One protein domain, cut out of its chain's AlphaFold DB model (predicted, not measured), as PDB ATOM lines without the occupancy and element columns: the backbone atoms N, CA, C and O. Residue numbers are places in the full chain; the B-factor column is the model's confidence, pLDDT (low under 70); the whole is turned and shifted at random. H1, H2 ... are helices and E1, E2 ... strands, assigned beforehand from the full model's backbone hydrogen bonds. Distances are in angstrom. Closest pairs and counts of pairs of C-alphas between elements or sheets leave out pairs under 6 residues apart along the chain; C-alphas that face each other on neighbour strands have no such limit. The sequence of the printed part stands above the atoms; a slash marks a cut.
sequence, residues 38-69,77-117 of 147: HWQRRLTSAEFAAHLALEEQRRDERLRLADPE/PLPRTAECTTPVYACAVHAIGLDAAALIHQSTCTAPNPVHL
ATOM      1  N   HIS A  38      99.236 116.028 137.597       85.19
ATOM      2  CA  HIS A  38      99.949 117.224 137.175       85.19
ATOM      3  C   HIS A  38      99.280 117.843 135.944       85.19
ATOM      4  O   HIS A  38      98.617 117.142 135.182       85.19
ATOM      5  N   TRP A  39      99.473 119.145 135.753       79.19
ATOM      6  CA  TRP A  39      99.132 119.877 134.528       79.19
ATOM      7  C   TRP A  39     100.254 120.852 134.181       79.19
ATOM      8  O   TRP A  39     101.220 120.976 134.931       79.19
ATOM      9  N   GLN A  40     100.155 121.537 133.044       82.44
ATOM     10  CA  GLN A  40     101.127 122.548 132.632       82.44
ATOM     11  C   GLN A  40     100.527 123.949 132.746       82.44
ATOM     12  O   GLN A  40      99.362 124.160 132.418       82.44
ATOM     13  N   ARG A  41     101.336 124.920 133.174       83.44
ATOM     14  CA  ARG A  41     101.000 126.350 133.109       83.44
ATOM     15  C   ARG A  41     102.110 127.132 132.431       83.44
ATOM     16  O   ARG A  41     103.248 126.669 132.397       83.44
ATOM     17  N   ARG A  42     101.811 128.346 131.975       84.31
ATOM     18  CA  ARG A  42     102.844 129.284 131.519       84.31
ATOM     19  C   ARG A  42     103.762 129.705 132.662       84.31
ATOM     20  O   ARG A  42     103.336 129.790 133.818       84.31
ATOM     21  N   LEU A  43     105.012 130.005 132.324       86.75
ATOM     22  CA  LEU A  43     105.930 130.645 133.262       86.75
ATOM     23  C   LEU A  43     105.414 132.036 133.650       86.75
ATOM     24  O   LEU A  43     104.939 132.792 132.800       86.75
ATOM     25  N   THR A  44     105.546 132.391 134.927       85.56
ATOM     26  CA  THR A  44     105.461 133.784 135.389       85.56
ATOM     27  C   THR A  44     106.542 134.626 134.710       85.56
ATOM     28  O   THR A  44     107.541 134.095 134.225       85.56
ATOM     29  N   SER A  45     106.400 135.953 134.703       87.38
ATOM     30  CA  SER A  45     107.432 136.838 134.141       87.38
ATOM     31  C   SER A  45     108.803 136.636 134.799       87.38
ATOM     32  O   SER A  45     109.817 136.667 134.108       87.38
ATOM     33  N   ALA A  46     108.834 136.378 136.112       90.56
ATOM     34  CA  ALA A  46     110.069 136.106 136.843       90.56
ATOM     35  C   ALA A  46     110.677 134.741 136.474       90.56
ATOM     36  O   ALA A  46     111.874 134.652 136.213       90.56
ATOM     37  N   GLU A  47     109.857 133.688 136.391       91.88
ATOM     38  CA  GLU A  47     110.313 132.364 135.949       91.88
ATOM     39  C   GLU A  47     110.803 132.387 134.498       91.88
ATOM     40  O   GLU A  47     111.813 131.763 134.183       91.88
ATOM     41  N   PHE A  48     110.126 133.129 133.617       94.56
ATOM     42  CA  PHE A  48     110.547 133.287 132.229       94.56
ATOM     43  C   PHE A  48     111.860 134.065 132.119       94.56
ATOM     44  O   PHE A  48     112.738 133.650 131.373       94.56
ATOM     45  N   ALA A  49     112.038 135.145 132.886       95.75
ATOM     46  CA  ALA A  49     113.305 135.875 132.916       95.75
ATOM     47  C   ALA A  49     114.468 134.976 133.373       95.75
ATOM     48  O   ALA A  49     115.532 134.988 132.759       95.75
ATOM     49  N   ALA A  50     114.251 134.142 134.396       96.44
ATOM     50  CA  ALA A  50     115.240 133.161 134.840       96.44
ATOM     51  C   ALA A  50     115.515 132.083 133.776       96.44
ATOM     52  O   ALA A  50     116.664 131.700 133.563       96.44
ATOM     53  N   HIS A  51     114.474 131.612 133.082       95.56
ATOM     54  CA  HIS A  51     114.605 130.666 131.975       95.56
ATOM     55  C   HIS A  51     115.425 131.253 130.819       95.56
ATOM     56  O   HIS A  51     116.314 130.581 130.298       95.56
ATOM     57  N   LEU A  52     115.154 132.507 130.454       97.56
ATOM     58  CA  LEU A  52     115.851 133.209 129.384       97.56
ATOM     59  C   LEU A  52     117.330 133.413 129.722       97.56
ATOM     60  O   LEU A  52     118.179 133.036 128.923       97.56
ATOM     61  N   ALA A  53     117.631 133.896 130.931       97.81
ATOM     62  CA  ALA A  53     119.005 134.095 131.390       97.81
ATOM     63  C   ALA A  53     119.814 132.787 131.388       97.81
ATOM     64  O   ALA A  53     120.977 132.762 130.990       97.81
ATOM     65  N   LEU A  54     119.192 131.673 131.797       97.62
ATOM     66  CA  LEU A  54     119.832 130.362 131.743       97.62
ATOM     67  C   LEU A  54     120.114 129.930 130.300       97.62
ATOM     68  O   LEU A  54     121.153 129.328 130.035       97.62
ATOM     69  N   GLU A  55     119.205 130.209 129.366       97.62
ATOM     70  CA  GLU A  55     119.404 129.814 127.976       97.62
ATOM     71  C   GLU A  55     120.436 130.681 127.253       97.62
ATOM     72  O   GLU A  55     121.247 130.149 126.495       97.62
ATOM     73  N   GLU A  56     120.488 131.976 127.553       97.69
ATOM     74  CA  GLU A  56     121.573 132.865 127.127       97.69
ATOM     75  C   GLU A  56     122.921 132.350 127.644       97.69
ATOM     76  O   GLU A  56     123.823 132.092 126.850       97.69
ATOM     77  N   GLN A  57     123.017 132.038 128.942       98.00
ATOM     78  CA  GLN A  57     124.231 131.472 129.533       98.00
ATOM     79  C   GLN A  57     124.667 130.166 128.844       98.00
ATOM     80  O   GLN A  57     125.854 129.960 128.588       98.00
ATOM     81  N   ARG A  58     123.730 129.263 128.519       96.94
ATOM     82  CA  ARG A  58     124.050 128.011 127.805       96.94
ATOM     83  C   ARG A  58     124.521 128.244 126.374       96.94
ATOM     84  O   ARG A  58     125.267 127.413 125.850       96.94
ATOM     85  N   ARG A  59     124.034 129.290 125.706       97.31
ATOM     86  CA  ARG A  59     124.475 129.658 124.353       97.31
ATOM     87  C   ARG A  59     125.870 130.275 124.401       97.31
ATOM     88  O   ARG A  59     126.731 129.830 123.646       97.31
ATOM     89  N   ASP A  60     126.119 131.178 125.344       96.88
ATOM     90  CA  ASP A  60     127.433 131.792 125.564       96.88
ATOM     91  C   ASP A  60     128.497 130.746 125.897       96.88
ATOM     92  O   ASP A  60     129.575 130.731 125.305       96.88
ATOM     93  N   GLU A  61     128.175 129.809 126.789       97.00
ATOM     94  CA  GLU A  61     129.085 128.724 127.148       97.00
ATOM     95  C   GLU A  61     129.407 127.827 125.945       97.00
ATOM     96  O   GLU A  61     130.558 127.441 125.742       97.00
ATOM     97  N   ARG A  62     128.412 127.539 125.097       95.75
ATOM     98  CA  ARG A  62     128.630 126.766 123.868       95.75
ATOM     99  C   ARG A  62     129.493 127.508 122.854       95.75
ATOM    100  O   ARG A  62     130.311 126.867 122.206       95.75
ATOM    101  N   LEU A  63     129.348 128.826 122.732       95.12
ATOM    102  CA  LEU A  63     130.224 129.641 121.886       95.12
ATOM    103  C   LEU A  63     131.652 129.684 122.429       95.12
ATOM    104  O   LEU A  63     132.603 129.557 121.665       95.12
ATOM    105  N   ARG A  64     131.811 129.810 123.749       95.12
ATOM    106  CA  ARG A  64     133.119 129.832 124.414       95.12
ATOM    107  C   ARG A  64     133.896 128.528 124.224       95.12
ATOM    108  O   ARG A  64     135.119 128.557 124.136       95.12
ATOM    109  N   LEU A  65     133.190 127.400 124.208       95.38
ATOM    110  CA  LEU A  65     133.765 126.065 124.035       95.38
ATOM    111  C   LEU A  65     133.838 125.611 122.570       95.38
ATOM    112  O   LEU A  65     134.314 124.505 122.314       95.38
ATOM    113  N   ALA A  66     133.344 126.411 121.623       95.19
ATOM    114  CA  ALA A  66     133.315 126.030 120.219       95.19
ATOM    115  C   ALA A  66     134.734 125.912 119.641       95.19
ATOM    116  O   ALA A  66     135.613 126.728 119.922       95.19
ATOM    117  N   ASP A  67     134.929 124.893 118.810       95.25
ATOM    118  CA  ASP A  67     136.150 124.698 118.033       95.25
ATOM    119  C   ASP A  67     136.258 125.790 116.949       95.25
ATOM    120  O   ASP A  67     135.348 125.891 116.121       95.25
ATOM    121  N   PRO A  68     137.337 126.598 116.921       92.88
ATOM    122  CA  PRO A  68     137.503 127.666 115.936       92.88
ATOM    123  C   PRO A  68     137.533 127.190 114.479       92.88
ATOM    124  O   PRO A  68     137.210 127.969 113.585       92.88
ATOM    125  N   GLU A  69     137.912 125.933 114.233       96.31
ATOM    126  CA  GLU A  69     137.970 125.364 112.880       96.31
ATOM    127  C   GLU A  69     136.595 124.885 112.382       96.31
ATOM    128  O   GLU A  69     136.443 124.502 111.219       96.31
ATOM    129  N   PRO A  77     116.128 131.378 117.185       95.19
ATOM    130  CA  PRO A  77     115.608 132.435 118.050       95.19
ATOM    131  C   PRO A  77     115.622 132.015 119.528       95.19
ATOM    132  O   PRO A  77     115.670 130.828 119.857       95.19
ATOM    133  N   LEU A  78     115.615 132.997 120.429       94.56
ATOM    134  CA  LEU A  78     115.361 132.747 121.850       94.56
ATOM    135  C   LEU A  78     113.886 132.361 122.057       94.56
ATOM    136  O   LEU A  78     113.033 132.814 121.284       94.56
ATOM    137  N   PRO A  79     113.579 131.535 123.075       93.00
ATOM    138  CA  PRO A  79     112.210 131.125 123.352       93.00
ATOM    139  C   PRO A  79     111.340 132.330 123.710       93.00
ATOM    140  O   PRO A  79     111.797 133.281 124.348       93.00
ATOM    141  N   ARG A  80     110.065 132.283 123.327       90.12
ATOM    142  CA  ARG A  80     109.065 133.290 123.712       90.12
ATOM    143  C   ARG A  80     108.283 132.827 124.936       90.12
ATOM    144  O   ARG A  80     108.119 131.637 125.174       90.12
ATOM    145  N   THR A  81     107.701 133.769 125.678       84.31
ATOM    146  CA  THR A  81     106.830 133.467 126.835       84.31
ATOM    147  C   THR A  81     105.690 132.509 126.478       84.31
ATOM    148  O   THR A  81     105.308 131.665 127.288       84.31
ATOM    149  N   ALA A  82     105.181 132.615 125.247       82.44
ATOM    150  CA  ALA A  82     104.131 131.763 124.706       82.44
ATOM    151  C   ALA A  82     104.555 130.284 124.521       82.44
ATOM    152  O   ALA A  82     103.709 129.411 124.352       82.44
ATOM    153  N   GLU A  83     105.847 129.979 124.572       85.06
ATOM    154  CA  GLU A  83     106.397 128.648 124.283       85.06
ATOM    155  C   GLU A  83     106.878 127.933 125.554       85.06
ATOM    156  O   GLU A  83     107.203 126.748 125.518       85.06
ATOM    157  N   CYS A  84     106.916 128.634 126.693       87.75
ATOM    158  CA  CYS A  84     107.466 128.110 127.935       87.75
ATOM    159  C   CYS A  84     106.366 127.745 128.936       87.75
ATOM    160  O   CYS A  84     105.618 128.606 129.415       87.75
ATOM    161  N   THR A  85     106.334 126.471 129.319       87.38
ATOM    162  CA  THR A  85     105.470 125.954 130.380       87.38
ATOM    163  C   THR A  85     106.274 125.307 131.506       87.38
ATOM    164  O   THR A  85     107.435 124.933 131.344       87.38
ATOM    165  N   THR A  86     105.649 125.188 132.675       86.31
ATOM    166  CA  THR A  86     106.162 124.434 133.822       86.31
ATOM    167  C   THR A  86     105.070 123.517 134.369       86.31
ATOM    168  O   THR A  86     103.890 123.903 134.350       86.31
ATOM    169  N   PRO A  87     105.412 122.301 134.833       86.50
ATOM    170  CA  PRO A  87     104.442 121.432 135.469       86.50
ATOM    171  C   PRO A  87     104.004 121.991 136.826       86.50
ATOM    172  O   PRO A  87     104.806 122.481 137.620       86.50
ATOM    173  N   VAL A  88     102.717 121.851 137.116       81.62
ATOM    174  CA  VAL A  88     102.129 122.065 138.436       81.62
ATOM    175  C   VAL A  88     101.630 120.726 138.943       81.62
ATOM    176  O   VAL A  88     100.908 120.015 138.248       81.62
ATOM    177  N   TYR A  89     102.031 120.383 140.161       85.44
ATOM    178  CA  TYR A  89     101.712 119.115 140.803       85.44
ATOM    179  C   TYR A  89     100.649 119.313 141.880       85.44
ATOM    180  O   TYR A  89     100.738 120.250 142.683       85.44
ATOM    181  N   ALA A  90      99.673 118.405 141.949       83.50
ATOM    182  CA  ALA A  90      98.638 118.440 142.978       83.50
ATOM    183  C   ALA A  90      98.270 117.067 143.545       83.50
ATOM    184  O   ALA A  90      98.354 116.033 142.878       83.50
ATOM    185  N   CYS A  91      97.849 117.075 144.810       86.88
ATOM    186  CA  CYS A  91      97.228 115.927 145.461       86.88
ATOM    187  C   CYS A  91      95.761 115.796 145.024       86.88
ATOM    188  O   CYS A  91      95.216 116.699 144.398       86.88
ATOM    189  N   ALA A  92      95.100 114.698 145.399       85.56
ATOM    190  CA  ALA A  92      93.710 114.436 145.017       85.56
ATOM    191  C   ALA A  92      92.730 115.552 145.433       85.56
ATOM    192  O   ALA A  92      91.758 115.796 144.731       85.56
ATOM    193  N   VAL A  93      93.000 116.246 146.545       83.56
ATOM    194  CA  VAL A  93      92.157 117.347 147.055       83.56
ATOM    195  C   VAL A  93      92.330 118.634 146.239       83.56
ATOM    196  O   VAL A  93      91.387 119.400 146.096       83.56
ATOM    197  N   HIS A  94      93.529 118.865 145.701       79.31
ATOM    198  CA  HIS A  94      93.882 120.066 144.932       79.31
ATOM    199  C   HIS A  94      93.948 119.800 143.422       79.31
ATOM    200  O   HIS A  94      94.474 120.617 142.666       79.31
ATOM    201  N   ALA A  95      93.481 118.631 142.985       79.56
ATOM    202  CA  ALA A  95      93.431 118.259 141.586       79.56
ATOM    203  C   ALA A  95      92.362 119.085 140.865       79.56
ATOM    204  O   ALA A  95      91.257 119.272 141.375       79.56
ATOM    205  N   ILE A  96      92.683 119.535 139.655       71.69
ATOM    206  CA  ILE A  96      91.711 120.108 138.723       71.69
ATOM    207  C   ILE A  96      91.335 119.059 137.670       71.69
ATOM    208  O   ILE A  96      92.111 118.143 137.389       71.69
ATOM    209  N   GLY A  97      90.133 119.174 137.103       67.25
ATOM    210  CA  GLY A  97      89.701 118.315 135.998       67.25
ATOM    211  C   GLY A  97      90.491 118.579 134.711       67.25
ATOM    212  O   GLY A  97      91.105 119.634 134.559       67.25
ATOM    213  N   LEU A  98      90.445 117.635 133.764       65.50
ATOM    214  CA  LEU A  98      91.150 117.752 132.478       65.50
ATOM    215  C   LEU A  98      90.714 118.980 131.674       65.50
ATOM    216  O   LEU A  98      91.574 119.657 131.127       65.50
ATOM    217  N   ASP A  99      89.423 119.315 131.663       62.91
ATOM    218  CA  ASP A  99      88.926 120.506 130.958       62.91
ATOM    219  C   ASP A  99      89.489 121.799 131.558       62.91
ATOM    220  O   ASP A  99      89.863 122.713 130.830       62.91
ATOM    221  N   ALA A 100      89.625 121.860 132.886       64.31
ATOM    222  CA  ALA A 100      90.256 122.989 133.562       64.31
ATOM    223  C   ALA A 100      91.764 123.047 133.268       64.31
ATOM    224  O   ALA A 100      92.297 124.123 133.037       64.31
ATOM    225  N   ALA A 101      92.441 121.896 133.208       66.06
ATOM    226  CA  ALA A 101      93.857 121.812 132.852       66.06
ATOM    227  C   ALA A 101      94.142 122.119 131.367       66.06
ATOM    228  O   ALA A 101      95.231 122.591 131.042       66.06
ATOM    229  N   ALA A 102      93.193 121.836 130.469       63.38
ATOM    230  CA  ALA A 102      93.309 122.072 129.029       63.38
ATOM    231  C   ALA A 102      93.276 123.564 128.676       63.38
ATOM    232  O   ALA A 102      93.840 123.989 127.666       63.38
ATOM    233  N   LEU A 103      92.658 124.372 129.532       59.94
ATOM    234  CA  LEU A 103      92.749 125.820 129.480       59.94
ATOM    235  C   LEU A 103      94.119 126.207 130.042       59.94
ATOM    236  O   LEU A 103      94.220 126.557 131.211       59.94
ATOM    237  N   ILE A 104      95.187 126.118 129.238       58.50
ATOM    238  CA  ILE A 104      96.509 126.618 129.644       58.50
ATOM    239  C   ILE A 104      96.321 128.062 130.112       58.50
ATOM    240  O   ILE A 104      96.010 128.968 129.336       58.50
ATOM    241  N   HIS A 105      96.423 128.250 131.422       60.59
ATOM    242  CA  HIS A 105      96.064 129.513 132.029       60.59
ATOM    243  C   HIS A 105      97.170 130.549 131.819       60.59
ATOM    244  O   HIS A 105      98.350 130.222 131.637       60.59
ATOM    245  N   GLN A 106      96.776 131.821 131.887       64.06
ATOM    246  CA  GLN A 106      97.704 132.944 131.943       64.06
ATOM    247  C   GLN A 106      98.754 132.750 133.044       64.06
ATOM    248  O   GLN A 106      98.529 132.083 134.054       64.06
ATOM    249  N   SER A 107      99.915 133.371 132.856       65.44
ATOM    250  CA  SER A 107     101.068 133.253 133.752       65.44
ATOM    251  C   SER A 107     100.808 133.712 135.194       65.44
ATOM    252  O   SER A 107     101.564 133.347 136.089       65.44
ATOM    253  N   THR A 108      99.750 134.489 135.432       63.00
ATOM    254  CA  THR A 108      99.328 134.989 136.750       63.00
ATOM    255  C   THR A 108      98.344 134.071 137.471       63.00
ATOM    256  O   THR A 108      97.860 134.428 138.541       63.00
ATOM    257  N   CYS A 109      98.013 132.913 136.899       69.50
ATOM    258  CA  CYS A 109      96.916 132.108 137.406       69.50
ATOM    259  C   CYS A 109      97.171 131.534 138.803       69.50
ATOM    260  O   CYS A 109      98.172 130.853 139.032       69.50
ATOM    261  N   THR A 110      96.227 131.769 139.719       59.84
ATOM    262  CA  THR A 110      96.310 131.327 141.122       59.84
ATOM    263  C   THR A 110      95.734 129.926 141.365       59.84
ATOM    264  O   THR A 110      95.822 129.405 142.482       59.84
ATOM    265  N   ALA A 111      95.168 129.282 140.333       64.94
ATOM    266  CA  ALA A 111      94.748 127.881 140.396       64.94
ATOM    267  C   ALA A 111      95.968 127.017 140.767       64.94
ATOM    268  O   ALA A 111      96.935 126.948 140.003       64.94
ATOM    269  N   PRO A 112      95.982 126.435 141.982       58.47
ATOM    270  CA  PRO A 112      94.999 125.445 142.426       58.47
ATOM    271  C   PRO A 112      94.262 125.782 143.739       58.47
ATOM    272  O   PRO A 112      93.877 124.878 144.480       58.47
ATOM    273  N   ASN A 113      94.084 127.061 144.081       59.34
ATOM    274  CA  ASN A 113      93.338 127.431 145.290       59.34
ATOM    275  C   ASN A 113      91.868 126.930 145.226       59.34
ATOM    276  O   ASN A 113      91.130 127.379 144.348       59.34
ATOM    277  N   PRO A 114      91.401 126.075 146.165       56.19
ATOM    278  CA  PRO A 114      90.028 125.551 146.185       56.19
ATOM    279  C   PRO A 114      88.933 126.618 146.247       56.19
ATOM    280  O   PRO A 114      87.821 126.383 145.789       56.19
ATOM    281  N   VAL A 115      89.243 127.794 146.803       64.88
ATOM    282  CA  VAL A 115      88.313 128.934 146.868       64.88
ATOM    283  C   VAL A 115      88.009 129.487 145.469       64.88
ATOM    284  O   VAL A 115      86.978 130.121 145.258       64.88
ATOM    285  N   HIS A 116      88.886 129.217 144.504       62.59
ATOM    286  CA  HIS A 116      88.786 129.638 143.111       62.59
ATOM    287  C   HIS A 116      88.495 128.438 142.190       62.59
ATOM    288  O   HIS A 116      88.975 128.377 141.062       62.59
ATOM    289  N   LEU A 117      87.730 127.445 142.667       52.78
ATOM    290  CA  LEU A 117      87.220 126.339 141.850       52.78
ATOM    291  C   LEU A 117      85.678 126.324 141.862       52.78
ATOM    292  O   LEU A 117      85.078 126.529 142.916       52.78
TER     293      LEU A 117
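Overview. This is residues 38 to 69 and 77 to 117 of the 147 residues of an uncharacterized protein of Streptomyces olivoverticillatus (UniProt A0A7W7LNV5). A two-stranded antiparallel ribbon, E1 and E2, forms a small, loose head with the short helix H2 near E1, and the long helix H1 runs away from this head as an arm along the longest axis. Residues 60 to 69, of which 60 to 64 belong to H1, stick out at the far end. The printed part has 73 residues, with two named strands and two named helices in the order E1, H1, E2, H2; under half of the residues are in these elements, and the class is mixed, helices and strands. The whole is only just extended, close to loose, with a radius of gyration of the C-alphas of 17.0 A, and it spans 58 by 20 by 17 A, a rod.

Arrangement. The sheet has two strands, E1, residues 38 to 42, and E2, residues 85 to 90, antiparallel neighbours with 144 degrees between their directions. C-alphas 38 and 89 face each other at 4.5 A. N 39 and O 88 are within hydrogen-bond range at 3.0 A, and N 86 and O 41 at 2.8 A. The closest C-alphas of E1 and H2, residues 98 to 102, are those of Trp 39 and Ala 101, 5.9 A apart. H1, residues 45 to 64, and H2 are apart. In H1 and H2 every O i to N i+4 pair is within hydrogen-bond range.

Along the chain. E1 begins at C-alpha 38, (99.949, 117.224, 137.175), and measures 13.6 A. E2 measures 16.2 A. H1 measures 28.3 A and ends at C-alpha 64, (133.119, 129.832, 124.414). H2, 5.9 A long, ends at C-alpha 102, (93.309, 122.072, 129.029).

Size, cuts and confidence. The C-alphas of Glu 69 and Val 115 are the two farthest apart, at 60.3 A. Residues 70 to 76 are not printed, and C-alphas 69 and 77 are 24.0 A apart across this cut. The link from E1 to H1 is tight, that from E2 to H2 is short, and that from H1 to E2 is the link across the cut. Residues 103 to 117 hold no named element. The mean pLDDT of the printed part is 82.1, and residues 97 to 117 are under 70.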